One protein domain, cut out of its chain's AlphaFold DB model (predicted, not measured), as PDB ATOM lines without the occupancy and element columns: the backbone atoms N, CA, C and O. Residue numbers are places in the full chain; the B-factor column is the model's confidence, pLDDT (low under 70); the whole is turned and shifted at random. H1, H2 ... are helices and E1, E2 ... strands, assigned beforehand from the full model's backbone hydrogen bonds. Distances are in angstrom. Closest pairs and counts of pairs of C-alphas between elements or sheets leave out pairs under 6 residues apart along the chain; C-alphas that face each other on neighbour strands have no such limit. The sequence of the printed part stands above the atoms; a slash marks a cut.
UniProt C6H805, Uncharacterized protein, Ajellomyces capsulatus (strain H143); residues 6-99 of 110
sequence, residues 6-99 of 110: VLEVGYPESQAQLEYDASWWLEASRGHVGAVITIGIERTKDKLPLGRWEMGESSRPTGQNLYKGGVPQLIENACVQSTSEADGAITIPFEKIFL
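What this domain is: This is residues 6 to 99 of the 110 residues of an uncharacterized protein of Ajellomyces capsulatus (strain H143) (UniProt C6H805). A twisted four-stranded sheet curls round one helix, H1, in two layers; its long strands E3 and E4 make the long axis, with loop 58 to 69 beyond one end. The 94 printed residues include named elements E1 H1 E2 E3 E4 H2, class mixed. The mixed sheet runs E1 E2 E3 E4. It is only just compact, close to loose, radius of gyration of the C-alphas 14.7 A, spans 50 by 25 by 22 A.

How they stand to each other: E1, residues 6 to 10, H1, 15 to 28, and E2, 36 to 40, form a strand-helix-strand unit, parallel neighbour strands joined through a helix, its crossover right-handed; N 8 and O 37 are 2.8 A apart. H1 is on the sheet; its closest C-alphas to E2 are Ala 22 and Val 36, 5.8 A. E2, E3, residues 47 to 57, and E4, 70 to 81, form a meander of antiparallel hairpins, at 156 and 161 degrees; N 38 and O 51 are 2.8 A apart, N 50 and O 78 2.7 A. H2, residues 94 to 98, is only just not on the sheet, with 4 pairs of C-alphas within 10 A. In H1 and H2 every O i to N i+4 pair is within hydrogen-bond range.

Where its parts are: E1 begins at C-alpha 6 (120.095, 123.562, 203.758); H2 ends at C-alpha 98 (125.613, 134.288, 203.601). H1 is 19.7 A long, E3 30.8 A, E4 32.3 A.

The domain as a whole: The printed part has no cut. Links E3 to E4 and E4 to H2 are long. Residues 57 to 69 have pLDDT under 70.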
ATOM      1  N   VAL A   6     121.015 124.613 203.289       93.44
ATOM      2  CA  VAL A   6     120.095 123.562 203.758       93.44
ATOM      3  C   VAL A   6     120.906 122.383 204.277       93.44
ATOM      4  O   VAL A   6     121.929 122.041 203.694       93.44
ATOM      5  N   LEU A   7     120.451 121.780 205.373       94.38
ATOM      6  CA  LEU A   7     120.961 120.514 205.885       94.38
ATOM      7  C   LEU A   7     119.845 119.473 205.763       94.38
ATOM      8  O   LEU A   7     118.814 119.611 206.415       94.38
ATOM      9  N   GLU A   8     120.072 118.452 204.947       95.38
ATOM     10  CA  GLU A   8     119.167 117.328 204.717       95.38
ATOM     11  C   GLU A   8     119.765 116.076 205.370       95.38
ATOM     12  O   GLU A   8     120.930 115.746 205.136       95.38
ATOM     13  N   VAL A   9     119.002 115.389 206.224       95.19
ATOM     14  CA  VAL A   9     119.501 114.230 206.982       95.19
ATOM     15  C   VAL A   9     118.552 113.053 206.811       95.19
ATOM     16  O   VAL A   9     117.416 113.094 207.275       95.19
ATOM     17  N   GLY A  10     119.055 111.978 206.209       93.31
ATOM     18  CA  GLY A  10     118.267 110.803 205.854       93.31
ATOM     19  C   GLY A  10     118.537 109.604 206.758       93.31
ATOM     20  O   GLY A  10     119.674 109.146 206.894       93.31
ATOM     21  N   TYR A  11     117.478 109.036 207.345       89.75
ATOM     22  CA  TYR A  11     117.515 107.733 208.019       89.75
ATOM     23  C   TYR A  11     116.152 107.022 207.954       89.75
ATOM     24  O   TYR A  11     115.173 107.573 208.457       89.75
ATOM     25  N   PRO A  12     116.055 105.782 207.432       81.31
ATOM     26  CA  PRO A  12     117.053 104.989 206.698       81.31
ATOM     27  C   PRO A  12     117.026 105.284 205.185       81.31
ATOM     28  O   PRO A  12     117.143 104.378 204.360       81.31
ATOM     29  N   GLU A  13     116.776 106.536 204.824       88.56
ATOM     30  CA  GLU A  13     116.638 106.989 203.446       88.56
ATOM     31  C   GLU A  13     117.854 106.633 202.581       88.56
ATOM     32  O   GLU A  13     118.994 106.609 203.047       88.56
ATOM     33  N   SER A  14     117.603 106.308 201.311       90.31
ATOM     34  CA  SER A  14     118.672 105.936 200.384       90.31
ATOM     35  C   SER A  14     119.464 107.159 199.928       90.31
ATOM     36  O   SER A  14     118.895 108.238 199.780       90.31
ATOM     37  N   GLN A  15     120.738 106.961 199.579       90.31
ATOM     38  CA  GLN A  15     121.571 108.013 198.992       90.31
ATOM     39  C   GLN A  15     120.884 108.683 197.790       90.31
ATOM     40  O   GLN A  15     120.816 109.900 197.735       90.31
ATOM     41  N   ALA A  16     120.282 107.904 196.883       93.12
ATOM     42  CA  ALA A  16     119.594 108.436 195.702       93.12
ATOM     43  C   ALA A  16     118.418 109.372 196.037       93.12
ATOM     44  O   ALA A  16     118.112 110.279 195.268       93.12
ATOM     45  N   GLN A  17     117.762 109.159 197.178       95.44
ATOM     46  CA  GLN A  17     116.678 110.025 197.630       95.44
ATOM     47  C   GLN A  17     117.238 111.338 198.199       95.44
ATOM     48  O   GLN A  17     116.785 112.400 197.793       95.44
ATOM     49  N   LEU A  18     118.318 111.286 198.988       95.88
ATOM     50  CA  LEU A  18     119.026 112.494 199.435       95.88
ATOM     51  C   LEU A  18     119.575 113.330 198.265       95.88
ATOM     52  O   LEU A  18     119.534 114.557 198.309       95.88
ATOM     53  N   GLU A  19     120.063 112.685 197.201       95.31
ATOM     54  CA  GLU A  19     120.493 113.362 195.966       95.31
ATOM     55  C   GLU A  19     119.325 114.063 195.260       95.31
ATOM     56  O   GLU A  19     119.463 115.194 194.776       95.31
ATOM     57  N   TYR A  20     118.166 113.402 195.216       95.62
ATOM     58  CA  TYR A  20     116.941 113.968 194.666       95.62
ATOM     59  C   TYR A  20     116.475 115.182 195.479       95.62
ATOM     60  O   TYR A  20     116.194 116.229 194.896       95.62
ATOM     61  N   ASP A  21     116.463 115.083 196.807       95.88
ATOM     62  CA  ASP A  21     116.029 116.168 197.690       95.88
ATOM     63  C   ASP A  21     116.991 117.361 197.639       95.88
ATOM     64  O   ASP A  21     116.557 118.513 197.545       95.88
ATOM     65  N   ALA A  22     118.303 117.110 197.581       95.19
ATOM     66  CA  ALA A  22     119.295 118.162 197.377       95.19
ATOM     67  C   ALA A  22     119.109 118.885 196.037       95.19
ATOM     68  O   ALA A  22     119.138 120.120 195.981       95.19
ATOM     69  N   SER A  23     118.863 118.128 194.965       93.94
ATOM     70  CA  SER A  23     118.568 118.690 193.644       93.94
ATOM     71  C   SER A  23     117.292 119.531 193.679       93.94
ATOM     72  O   SER A  23     117.280 120.663 193.192       93.94
ATOM     73  N   TRP A  24     116.247 119.028 194.339       94.19
ATOM     74  CA  TRP A  24     114.981 119.731 194.490       94.19
ATOM     75  C   TRP A  24     115.152 121.059 195.232       94.19
ATOM     76  O   TRP A  24     114.648 122.080 194.765       94.19
ATOM     77  N   TRP A  25     115.904 121.095 196.336       93.75
ATOM     78  CA  TRP A  25     116.181 122.336 197.067       93.75
ATOM     79  C   TRP A  25     116.884 123.382 196.195       93.75
ATOM     80  O   TRP A  25     116.496 124.555 196.190       93.75
ATOM     81  N   LEU A  26     117.895 122.975 195.431       90.75
ATOM     82  CA  LEU A  26     118.660 123.877 194.569       90.75
ATOM     83  C   LEU A  26     117.815 124.429 193.410       90.75
ATOM     84  O   LEU A  26     117.865 125.627 193.123       90.75
ATOM     85  N   GLU A  27     116.980 123.594 192.795       91.00
ATOM     86  CA  GLU A  27     116.124 123.988 191.673       91.00
ATOM     87  C   GLU A  27     114.893 124.791 192.124       91.00
ATOM     88  O   GLU A  27     114.606 125.875 191.600       91.00
ATOM     89  N   ALA A  28     114.166 124.294 193.128       89.50
ATOM     90  CA  ALA A  28     112.911 124.884 193.590       89.50
ATOM     91  C   ALA A  28     113.123 126.204 194.340       89.50
ATOM     92  O   ALA A  28     112.244 127.073 194.319       89.50
ATOM     93  N   SER A  29     114.294 126.398 194.960       86.94
ATOM     94  CA  SER A  29     114.613 127.633 195.684       86.94
ATOM     95  C   SER A  29     114.817 128.847 194.781       86.94
ATOM     96  O   SER A  29     114.824 129.969 195.288       86.94
ATOM     97  N   ARG A  30     114.968 128.673 193.458       82.94
ATOM     98  CA  ARG A  30     115.222 129.768 192.499       82.94
ATOM     99  C   ARG A  30     116.441 130.625 192.873       82.94
ATOM    100  O   ARG A  30     116.397 131.848 192.755       82.94
ATOM    101  N   GLY A  31     117.508 129.984 193.353       81.19
ATOM    102  CA  GLY A  31     118.759 130.648 193.737       81.19
ATOM    103  C   GLY A  31     118.792 131.192 195.168       81.19
ATOM    104  O   GLY A  31     119.779 131.812 195.549       81.19
ATOM    105  N   HIS A  32     117.752 130.949 195.975       85.25
ATOM    106  CA  HIS A  32     117.770 131.268 197.408       85.25
ATOM    107  C   HIS A  32     118.447 130.188 198.260       85.25
ATOM    108  O   HIS A  32     118.438 130.306 199.474       85.25
ATOM    109  N   VAL A  33     118.976 129.117 197.674       89.50
ATOM    110  CA  VAL A  33     119.806 128.137 198.380       89.50
ATOM    111  C   VAL A  33     121.153 128.102 197.676       89.50
ATOM    112  O   VAL A  33     121.227 127.746 196.501       89.50
ATOM    113  N   GLY A  34     122.206 128.522 198.383       88.31
ATOM    114  CA  GLY A  34     123.571 128.542 197.853       88.31
ATOM    115  C   GLY A  34     124.241 127.170 197.884       88.31
ATOM    116  O   GLY A  34     124.983 126.840 196.961       88.31
ATOM    117  N   ALA A  35     123.947 126.375 198.917       92.31
ATOM    118  CA  ALA A  35     124.426 125.008 199.080       92.31
ATOM    119  C   ALA A  35     123.419 124.137 199.854       92.31
ATOM    120  O   ALA A  35     122.668 124.633 200.704       92.31
ATOM    121  N   VAL A  36     123.442 122.831 199.581       95.38
ATOM    122  CA  VAL A  36     122.745 121.797 200.361       95.38
ATOM    123  C   VAL A  36     123.771 120.807 200.892       95.38
ATOM    124  O   VAL A  36     124.590 120.297 200.133       95.38
ATOM    125  N   ILE A  37     123.720 120.522 202.187       96.00
ATOM    126  CA  ILE A  37     124.524 119.491 202.837       96.00
ATOM    127  C   ILE A  37     123.629 118.284 203.092       96.00
ATOM    128  O   ILE A  37     122.622 118.409 203.779       96.00
ATOM    129  N   THR A  38     123.987 117.123 202.556       96.94
ATOM    130  CA  THR A  38     123.283 115.857 202.795       96.94
ATOM    131  C   THR A  38     124.062 115.000 203.782       96.94
ATOM    132  O   THR A  38     125.270 114.843 203.609       96.94
ATOM    133  N   ILE A  39     123.380 114.400 204.758       95.06
ATOM    134  CA  ILE A  39     123.939 113.398 205.673       95.06
ATOM    135  C   ILE A  39     123.079 112.136 205.606       95.06
ATOM    136  O   ILE A  39     121.936 112.130 206.062       95.06
ATOM    137  N   GLY A  40     123.627 111.051 205.067       95.00
ATOM    138  CA  GLY A  40     122.995 109.735 205.138       95.00
ATOM    139  C   GLY A  40     123.399 109.003 206.411       95.00
ATOM    140  O   GLY A  40     124.544 109.094 206.845       95.00
ATOM    141  N   ILE A  41     122.478 108.254 207.018       92.88
ATOM    142  CA  ILE A  41     122.781 107.393 208.168       92.88
ATOM    143  C   ILE A  41     122.663 105.920 207.756       92.88
ATOM    144  O   ILE A  41     121.586 105.321 207.799       92.88
ATOM    145  N   GLU A  42     123.791 105.297 207.409       90.06
ATOM    146  CA  GLU A  42     123.872 103.886 207.009       90.06
ATOM    147  C   GLU A  42     124.240 102.985 208.203       90.06
ATOM    148  O   GLU A  42     125.367 102.498 208.317       90.06
ATOM    149  N   ARG A  43     123.275 102.711 209.095       85.12
ATOM    150  CA  ARG A  43     123.513 101.891 210.306       85.12
ATOM    151  C   ARG A  43     124.017 100.475 210.033       85.12
ATOM    152  O   ARG A  43     124.734  99.924 210.847       85.12
ATOM    153  N   THR A  44     123.639  99.861 208.913       85.56
ATOM    154  CA  THR A  44     124.073  98.488 208.594       85.56
ATOM    155  C   THR A  44     125.546  98.399 208.215       85.56
ATOM    156  O   THR A  44     126.123  97.317 208.272       85.56
ATOM    157  N   LYS A  45     126.147  99.518 207.805       85.12
ATOM    158  CA  LYS A  45     127.553  99.608 207.401       85.12
ATOM    159  C   LYS A  45     128.370 100.494 208.338       85.12
ATOM    160  O   LYS A  45     129.542 100.708 208.050       85.12
ATOM    161  N   ASP A  46     127.752 101.017 209.401       88.19
ATOM    162  CA  ASP A  46     128.350 101.955 210.354       88.19
ATOM    163  C   ASP A  46     129.001 103.178 209.678       88.19
ATOM    164  O   ASP A  46     130.116 103.587 210.021       88.19
ATOM    165  N   LYS A  47     128.292 103.756 208.695       90.38
ATOM    166  CA  LYS A  47     128.755 104.883 207.870       90.38
ATOM    167  C   LYS A  47     127.806 106.075 207.903       90.38
ATOM    168  O   LYS A  47     126.585 105.909 207.927       90.38
ATOM    169  N   LEU A  48     128.392 107.265 207.822       92.19
ATOM    170  CA  LEU A  48     127.704 108.537 207.641       92.19
ATOM    171  C   LEU A  48     128.251 109.230 206.383       92.19
ATOM    172  O   LEU A  48     129.199 110.014 206.491       92.19
ATOM    173  N   PRO A  49     127.749 108.904 205.177       93.44
ATOM    174  CA  PRO A  49     128.079 109.668 203.981       93.44
ATOM    175  C   PRO A  49     127.584 111.114 204.101       93.44
ATOM    176  O   PRO A  49     126.450 111.378 204.501       93.44
ATOM    177  N   LEU A  50     128.455 112.036 203.721       94.94
ATOM    178  CA  LEU A  50     128.260 113.475 203.680       94.94
ATOM    179  C   LEU A  50     128.411 113.940 202.231       94.94
ATOM    180  O   LEU A  50     129.269 113.440 201.501       94.94
ATOM    181  N   GLY A  51     127.618 114.924 201.822       95.62
ATOM    182  CA  GLY A  51     127.735 115.533 200.498       95.62
ATOM    183  C   GLY A  51     127.399 117.013 200.530       95.62
ATOM    184  O   GLY A  51     126.446 117.403 201.197       95.62
ATOM    185  N   ARG A  52     128.163 117.829 199.804       95.56
ATOM    186  CA  ARG A  52     127.847 119.237 199.542       95.56
ATOM    187  C   ARG A  52     127.422 119.401 198.095       95.56
ATOM    188  O   ARG A  52     128.187 119.091 197.186       95.56
ATOM    189  N   TRP A  53     126.231 119.943 197.899       95.56
ATOM    190  CA  TRP A  53     125.613 120.154 196.599       95.56
ATOM    191  C   TRP A  53     125.445 121.634 196.314       95.56
ATOM    192  O   TRP A  53     125.020 122.393 197.186       95.56
ATOM    193  N   GLU A  54     125.719 122.035 195.078       93.38
ATOM    194  CA  GLU A  54     125.523 123.406 194.609       93.38
ATOM    195  C   GLU A  54     124.988 123.429 193.176       93.38
ATOM    196  O   GLU A  54     125.094 122.450 192.438       93.38
ATOM    197  N   MET A  55     124.439 124.572 192.757       90.31
ATOM    198  CA  MET A  55     124.165 124.806 191.338       90.31
ATOM    199  C   MET A  55     125.480 125.071 190.601       90.31
ATOM    200  O   MET A  55     126.049 126.157 190.714       90.31
ATOM    201  N   GLY A  56     125.952 124.081 189.843       83.00
ATOM    202  CA  GLY A  56     127.097 124.222 188.944       83.00
ATOM    203  C   GLY A  56     126.714 124.955 187.658       83.00
ATOM    204  O   GLY A  56     125.553 124.947 187.254       83.00
ATOM    205  N   GLU A  57     127.675 125.583 186.980       69.81
ATOM    206  CA  GLU A  57     127.431 126.230 185.684       69.81
ATOM    207  C   GLU A  57     127.143 125.176 184.597       69.81
ATOM    208  O   GLU A  57     127.919 124.234 184.419       69.81
ATOM    209  N   SER A  58     126.048 125.310 183.830       60.34
ATOM    210  CA  SER A  58     125.873 124.444 182.656       60.34
ATOM    211  C   SER A  58     126.872 124.815 181.565       60.34
ATOM    212  O   SER A  58     126.988 125.962 181.136       60.34
ATOM    213  N   SER A  59     127.552 123.808 181.029       52.25
ATOM    214  CA  SER A  59     128.451 123.947 179.880       52.25
ATOM    215  C   SER A  59     127.713 124.139 178.541       52.25
ATOM    216  O   SER A  59     128.347 124.145 177.486       52.25
ATOM    217  N   ARG A  60     126.377 124.290 178.542       48.03
ATOM    218  CA  ARG A  60     125.558 124.432 177.328       48.03
ATOM    219  C   ARG A  60     124.786 125.756 177.329       48.03
ATOM    220  O   ARG A  60     123.832 125.894 178.094       48.03
ATOM    221  N   PRO A  61     125.119 126.709 176.436       44.38
ATOM    222  CA  PRO A  61     124.338 127.928 176.273       44.38
ATOM    223  C   PRO A  61     122.992 127.575 175.635       44.38
ATOM    224  O   PRO A  61     122.863 127.487 174.416       44.38
ATOM    225  N   THR A  62     121.975 127.340 176.460       48.09
ATOM    226  CA  THR A  62     120.611 127.130 175.970       48.09
ATOM    227  C   THR A  62     119.928 128.490 175.971       48.09
ATOM    228  O   THR A  62     119.592 129.037 177.020       48.09
ATOM    229  N   GLY A  63     119.818 129.094 174.786       46.06
ATOM    230  CA  GLY A  63     119.115 130.360 174.614       46.06
ATOM    231  C   GLY A  63     117.680 130.253 175.133       46.06
ATOM    232  O   GLY A  63     117.018 129.253 174.880       46.06
ATOM    233  N   GLN A  64     117.221 131.321 175.797       44.03
ATOM    234  CA  GLN A  64     115.837 131.621 176.219       44.03
ATOM    235  C   GLN A  64     115.461 131.472 177.705       44.03
ATOM    236  O   GLN A  64     114.312 131.747 178.038       44.03
ATOM    237  N   ASN A  65     116.386 131.198 178.634       41.69
ATOM    238  CA  ASN A  65     116.100 131.382 180.067       41.69
ATOM    239  C   ASN A  65     117.109 132.323 180.737       41.69
ATOM    240  O   ASN A  65     118.304 132.054 180.782       41.69
ATOM    241  N   LEU A  66     116.612 133.451 181.257       44.38
ATOM    242  CA  LEU A  66     117.394 134.436 182.018       44.38
ATOM    243  C   LEU A  66     117.803 133.920 183.413       44.38
ATOM    244  O   LEU A  66     118.635 134.541 184.069       44.38
ATOM    245  N   TYR A  67     117.289 132.761 183.836       49.25
ATOM    246  CA  TYR A  67     117.918 131.935 184.862       49.25
ATOM    247  C   TYR A  67     118.994 131.106 184.167       49.25
ATOM    248  O   TYR A  67     118.685 130.108 183.518       49.25
ATOM    249  N   LYS A  68     120.245 131.574 184.222       51.34
ATOM    250  CA  LYS A  68     121.405 130.842 183.696       51.34
ATOM    251  C   LYS A  68     121.316 129.393 184.178       51.34
ATOM    252  O   LYS A  68     121.335 129.160 185.381       51.34
ATOM    253  N   GLY A  69     121.145 128.458 183.241       55.81
ATOM    254  CA  GLY A  69     120.934 127.046 183.535       55.81
ATOM    255  C   GLY A  69     122.092 126.513 184.362       55.81
ATOM    256  O   GLY A  69     123.187 126.341 183.838       55.81
ATOM    257  N   GLY A  70     121.874 126.316 185.651       71.19
ATOM    258  CA  GLY A  70     122.754 125.501 186.464       71.19
ATOM    259  C   GLY A  70     122.187 124.096 186.547       71.19
ATOM    260  O   GLY A  70     120.985 123.907 186.365       71.19
ATOM    261  N   VAL A  71     123.045 123.118 186.793       86.44
ATOM    262  CA  VAL A  71     122.608 121.775 187.187       86.44
ATOM    263  C   VAL A  71     123.079 121.532 188.616       86.44
ATOM    264  O   VAL A  71     124.212 121.913 188.926       86.44
ATOM    265  N   PRO A  72     122.252 120.938 189.493       92.06
ATOM    266  CA  PRO A  72     122.719 120.475 190.790       92.06
ATOM    267  C   PRO A  72     123.922 119.546 190.620       92.06
ATOM    268  O   PRO A  72     123.900 118.624 189.801       92.06
ATOM    269  N   GLN A  73     124.994 119.812 191.358       93.75
ATOM    270  CA  GLN A  73     126.222 119.023 191.329       93.75
ATOM    271  C   GLN A  73     126.727 118.778 192.741       93.75
ATOM    272  O   GLN A  73     126.732 119.684 193.572       93.75
ATOM    273  N   LEU A  74     127.202 117.555 192.978       94.50
ATOM    274  CA  LEU A  74     127.984 117.211 194.156       94.50
ATOM    275  C   LEU A  74     129.382 117.823 194.007       94.50
ATOM    276  O   LEU A  74     130.129 117.452 193.102       94.50
ATOM    277  N   ILE A  75     129.715 118.766 194.882       94.38
ATOM    278  CA  ILE A  75     130.991 119.488 194.883       94.38
ATOM    279  C   ILE A  75     132.029 118.739 195.712       94.38
ATOM    280  O   ILE A  75     133.162 118.552 195.278       94.38
ATOM    281  N   GLU A  76     131.626 118.277 196.892       94.19
ATOM    282  CA  GLU A  76     132.471 117.533 197.822       94.19
ATOM    283  C   GLU A  76     131.668 116.409 198.463       94.19
ATOM    284  O   GLU A  76     130.463 116.537 198.688       94.19
ATOM    285  N   ASN A  77     132.355 115.322 198.798       94.69
ATOM    286  CA  ASN A  77     131.823 114.260 199.630       94.69
ATOM    287  C   ASN A  77     132.849 113.861 200.690       94.69
ATOM    288  O   ASN A  77     134.048 114.087 200.541       94.69
ATOM    289  N   ALA A  78     132.341 113.294 201.773       93.75
ATOM    290  CA  ALA A  78     133.136 112.689 202.827       93.75
ATOM    291  C   ALA A  78     132.322 111.556 203.452       93.75
ATOM    292  O   ALA A  78     131.105 111.473 203.281       93.75
ATOM    293  N   CYS A  79     132.970 110.673 204.191       91.94
ATOM    294  CA  CYS A  79     132.320 109.593 204.906       91.94
ATOM    295  C   CYS A  79     132.915 109.484 206.305       91.94
ATOM    296  O   CYS A  79     134.114 109.252 206.468       91.94
ATOM    297  N   VAL A  80     132.070 109.608 207.329       90.62
ATOM    298  CA  VAL A  80     132.473 109.266 208.697       90.62
ATOM    299  C   VAL A  80     132.199 107.788 208.921       90.62
ATOM    300  O   VAL A  80     131.093 107.309 208.659       90.62
ATOM    301  N   GLN A  81     133.191 107.063 209.423       87.38
ATOM    302  CA  GLN A  81     133.016 105.689 209.885       87.38
ATOM    303  C   GLN A  81     132.982 105.694 211.413       87.38
ATOM    304  O   GLN A  81     133.700 106.457 212.046       87.38
ATOM    305  N   SER A  82     132.166 104.832 212.021       72.56
ATOM    306  CA  SER A  82     131.904 104.822 213.477       72.56
ATOM    307  C   SER A  82     133.158 104.773 214.379       72.56
ATOM    308  O   SER A  82     133.099 105.127 215.554       72.56
ATOM    309  N   THR A  83     134.310 104.357 213.846       71.06
ATOM    310  CA  THR A  83     135.562 104.187 214.604       71.06
ATOM    311  C   THR A  83     136.729 105.035 214.099       71.06
ATOM    312  O   THR A  83     137.837 104.900 214.617       71.06
ATOM    313  N   SER A  84     136.508 105.914 213.119       73.12
ATOM    314  CA  SER A  84     137.562 106.747 212.547       73.12
ATOM    315  C   SER A  84     137.102 108.183 212.352       73.12
ATOM    316  O   SER A  84     135.911 108.478 212.252       73.12
ATOM    317  N   GLU A  85     138.074 109.082 212.242       76.56
ATOM    318  CA  GLU A  85     137.830 110.396 211.657       76.56
ATOM    319  C   GLU A  85     137.287 110.242 210.227       76.56
ATOM    320  O   GLU A  85     137.409 109.177 209.600       76.56
ATOM    321  N   ALA A  86     136.631 111.294 209.743       80.81
ATOM    322  CA  ALA A  86     136.136 111.345 208.378       80.81
ATOM    323  C   ALA A  86     137.287 111.133 207.381       80.81
ATOM    324  O   ALA A  86     138.403 111.602 207.601       80.81
ATOM    325  N   ASP A  87     137.012 110.456 206.267       85.19
ATOM    326  CA  ASP A  87     137.992 110.269 205.184       85.19
ATOM    327  C   ASP A  87     138.282 111.556 204.379       85.19
ATOM    328  O   ASP A  87     139.169 111.573 203.523       85.19
ATOM    329  N   GLY A  88     137.579 112.643 204.698       84.38
ATOM    330  CA  GLY A  88     137.735 113.973 204.132       84.38
ATOM    331  C   GLY A  88     136.976 115.020 204.948       84.38
ATOM    332  O   GLY A  88     136.329 114.706 205.946       84.38
ATOM    333  N   ALA A  89     137.043 116.274 204.512       87.31
ATOM    334  CA  ALA A  89     136.296 117.381 205.101       87.31
ATOM    335  C   ALA A  89     135.327 117.963 204.068       87.31
ATOM    336  O   ALA A  89     135.618 117.975 202.872       87.31
ATOM    337  N   ILE A  90     134.187 118.460 204.540       90.94
ATOM    338  CA  ILE A  90     133.269 119.260 203.730       90.94
ATOM    339  C   ILE A  90     133.497 120.713 204.109       90.94
ATOM    340  O   ILE A  90     133.249 121.091 205.252       90.94
ATOM    341  N   THR A  91     133.928 121.528 203.151       92.62
ATOM    342  CA  THR A  91     134.046 122.967 203.376       92.62
ATOM    343  C   THR A  91     132.736 123.619 202.975       92.62
ATOM    344  O   THR A  91     132.287 123.447 201.845       92.62
ATOM    345  N   ILE A  92     132.115 124.388 203.863       90.88
ATOM    346  CA  ILE A  92     130.936 125.187 203.518       90.88
ATOM    347  C   ILE A  92     131.402 126.626 203.288       90.88
ATOM    348  O   ILE A  92     131.729 127.315 204.261       90.88
ATOM    349  N   PRO A  93     131.442 127.107 202.029       91.06
ATOM    350  CA  PRO A  93     131.965 128.429 201.753       91.06
ATOM    351  C   PRO A  93     131.081 129.503 202.372       91.06
ATOM    352  O   PRO A  93     129.850 129.447 202.268       91.06
ATOM    353  N   PHE A  94     131.704 130.526 202.949       91.44
ATOM    354  CA  PHE A  94     131.003 131.642 203.571       91.44
ATOM    355  C   PHE A  94     129.983 132.263 202.614       91.44
ATOM    356  O   PHE A  94     128.834 132.500 202.979       91.44
ATOM    357  N   GLU A  95     130.380 132.481 201.361       89.88
ATOM    358  CA  GLU A  95     129.525 133.102 200.349       89.88
ATOM    359  C   GLU A  95     128.302 132.251 200.007       89.88
ATOM    360  O   GLU A  95     127.277 132.788 199.596       89.88
ATOM    361  N   LYS A  96     128.378 130.931 200.200       87.06
ATOM    362  CA  LYS A  96     127.254 130.028 199.953       87.06
ATOM    363  C   LYS A  96     126.253 130.099 201.082       87.06
ATOM    364  O   LYS A  96     125.068 130.102 200.786       87.06
ATOM    365  N   ILE A  97     126.734 130.246 202.318       86.94
ATOM    366  CA  ILE A  97     125.898 130.459 203.497       86.94
ATOM    367  C   ILE A  97     125.306 131.863 203.461       86.94
ATOM    368  O   ILE A  97     124.105 132.006 203.514       86.94
ATOM    369  N   PHE A  98     126.099 132.925 203.364       84.88
ATOM    370  CA  PHE A  98     125.613 134.288 203.601       84.88
ATOM    371  C   PHE A  98     125.239 135.060 202.332       84.88
ATOM    372  O   PHE A  98     124.737 136.181 202.435       84.88
ATOM    373  N   LEU A  99     125.471 134.486 201.144       81.00
ATOM    374  CA  LEU A  99     125.181 135.086 199.831       81.00
ATOM    375  C   LEU A  99     125.799 136.484 199.642       81.00
ATOM    376  O   LEU A  99     125.265 137.337 198.933       81.00
TER     377      LEU A  99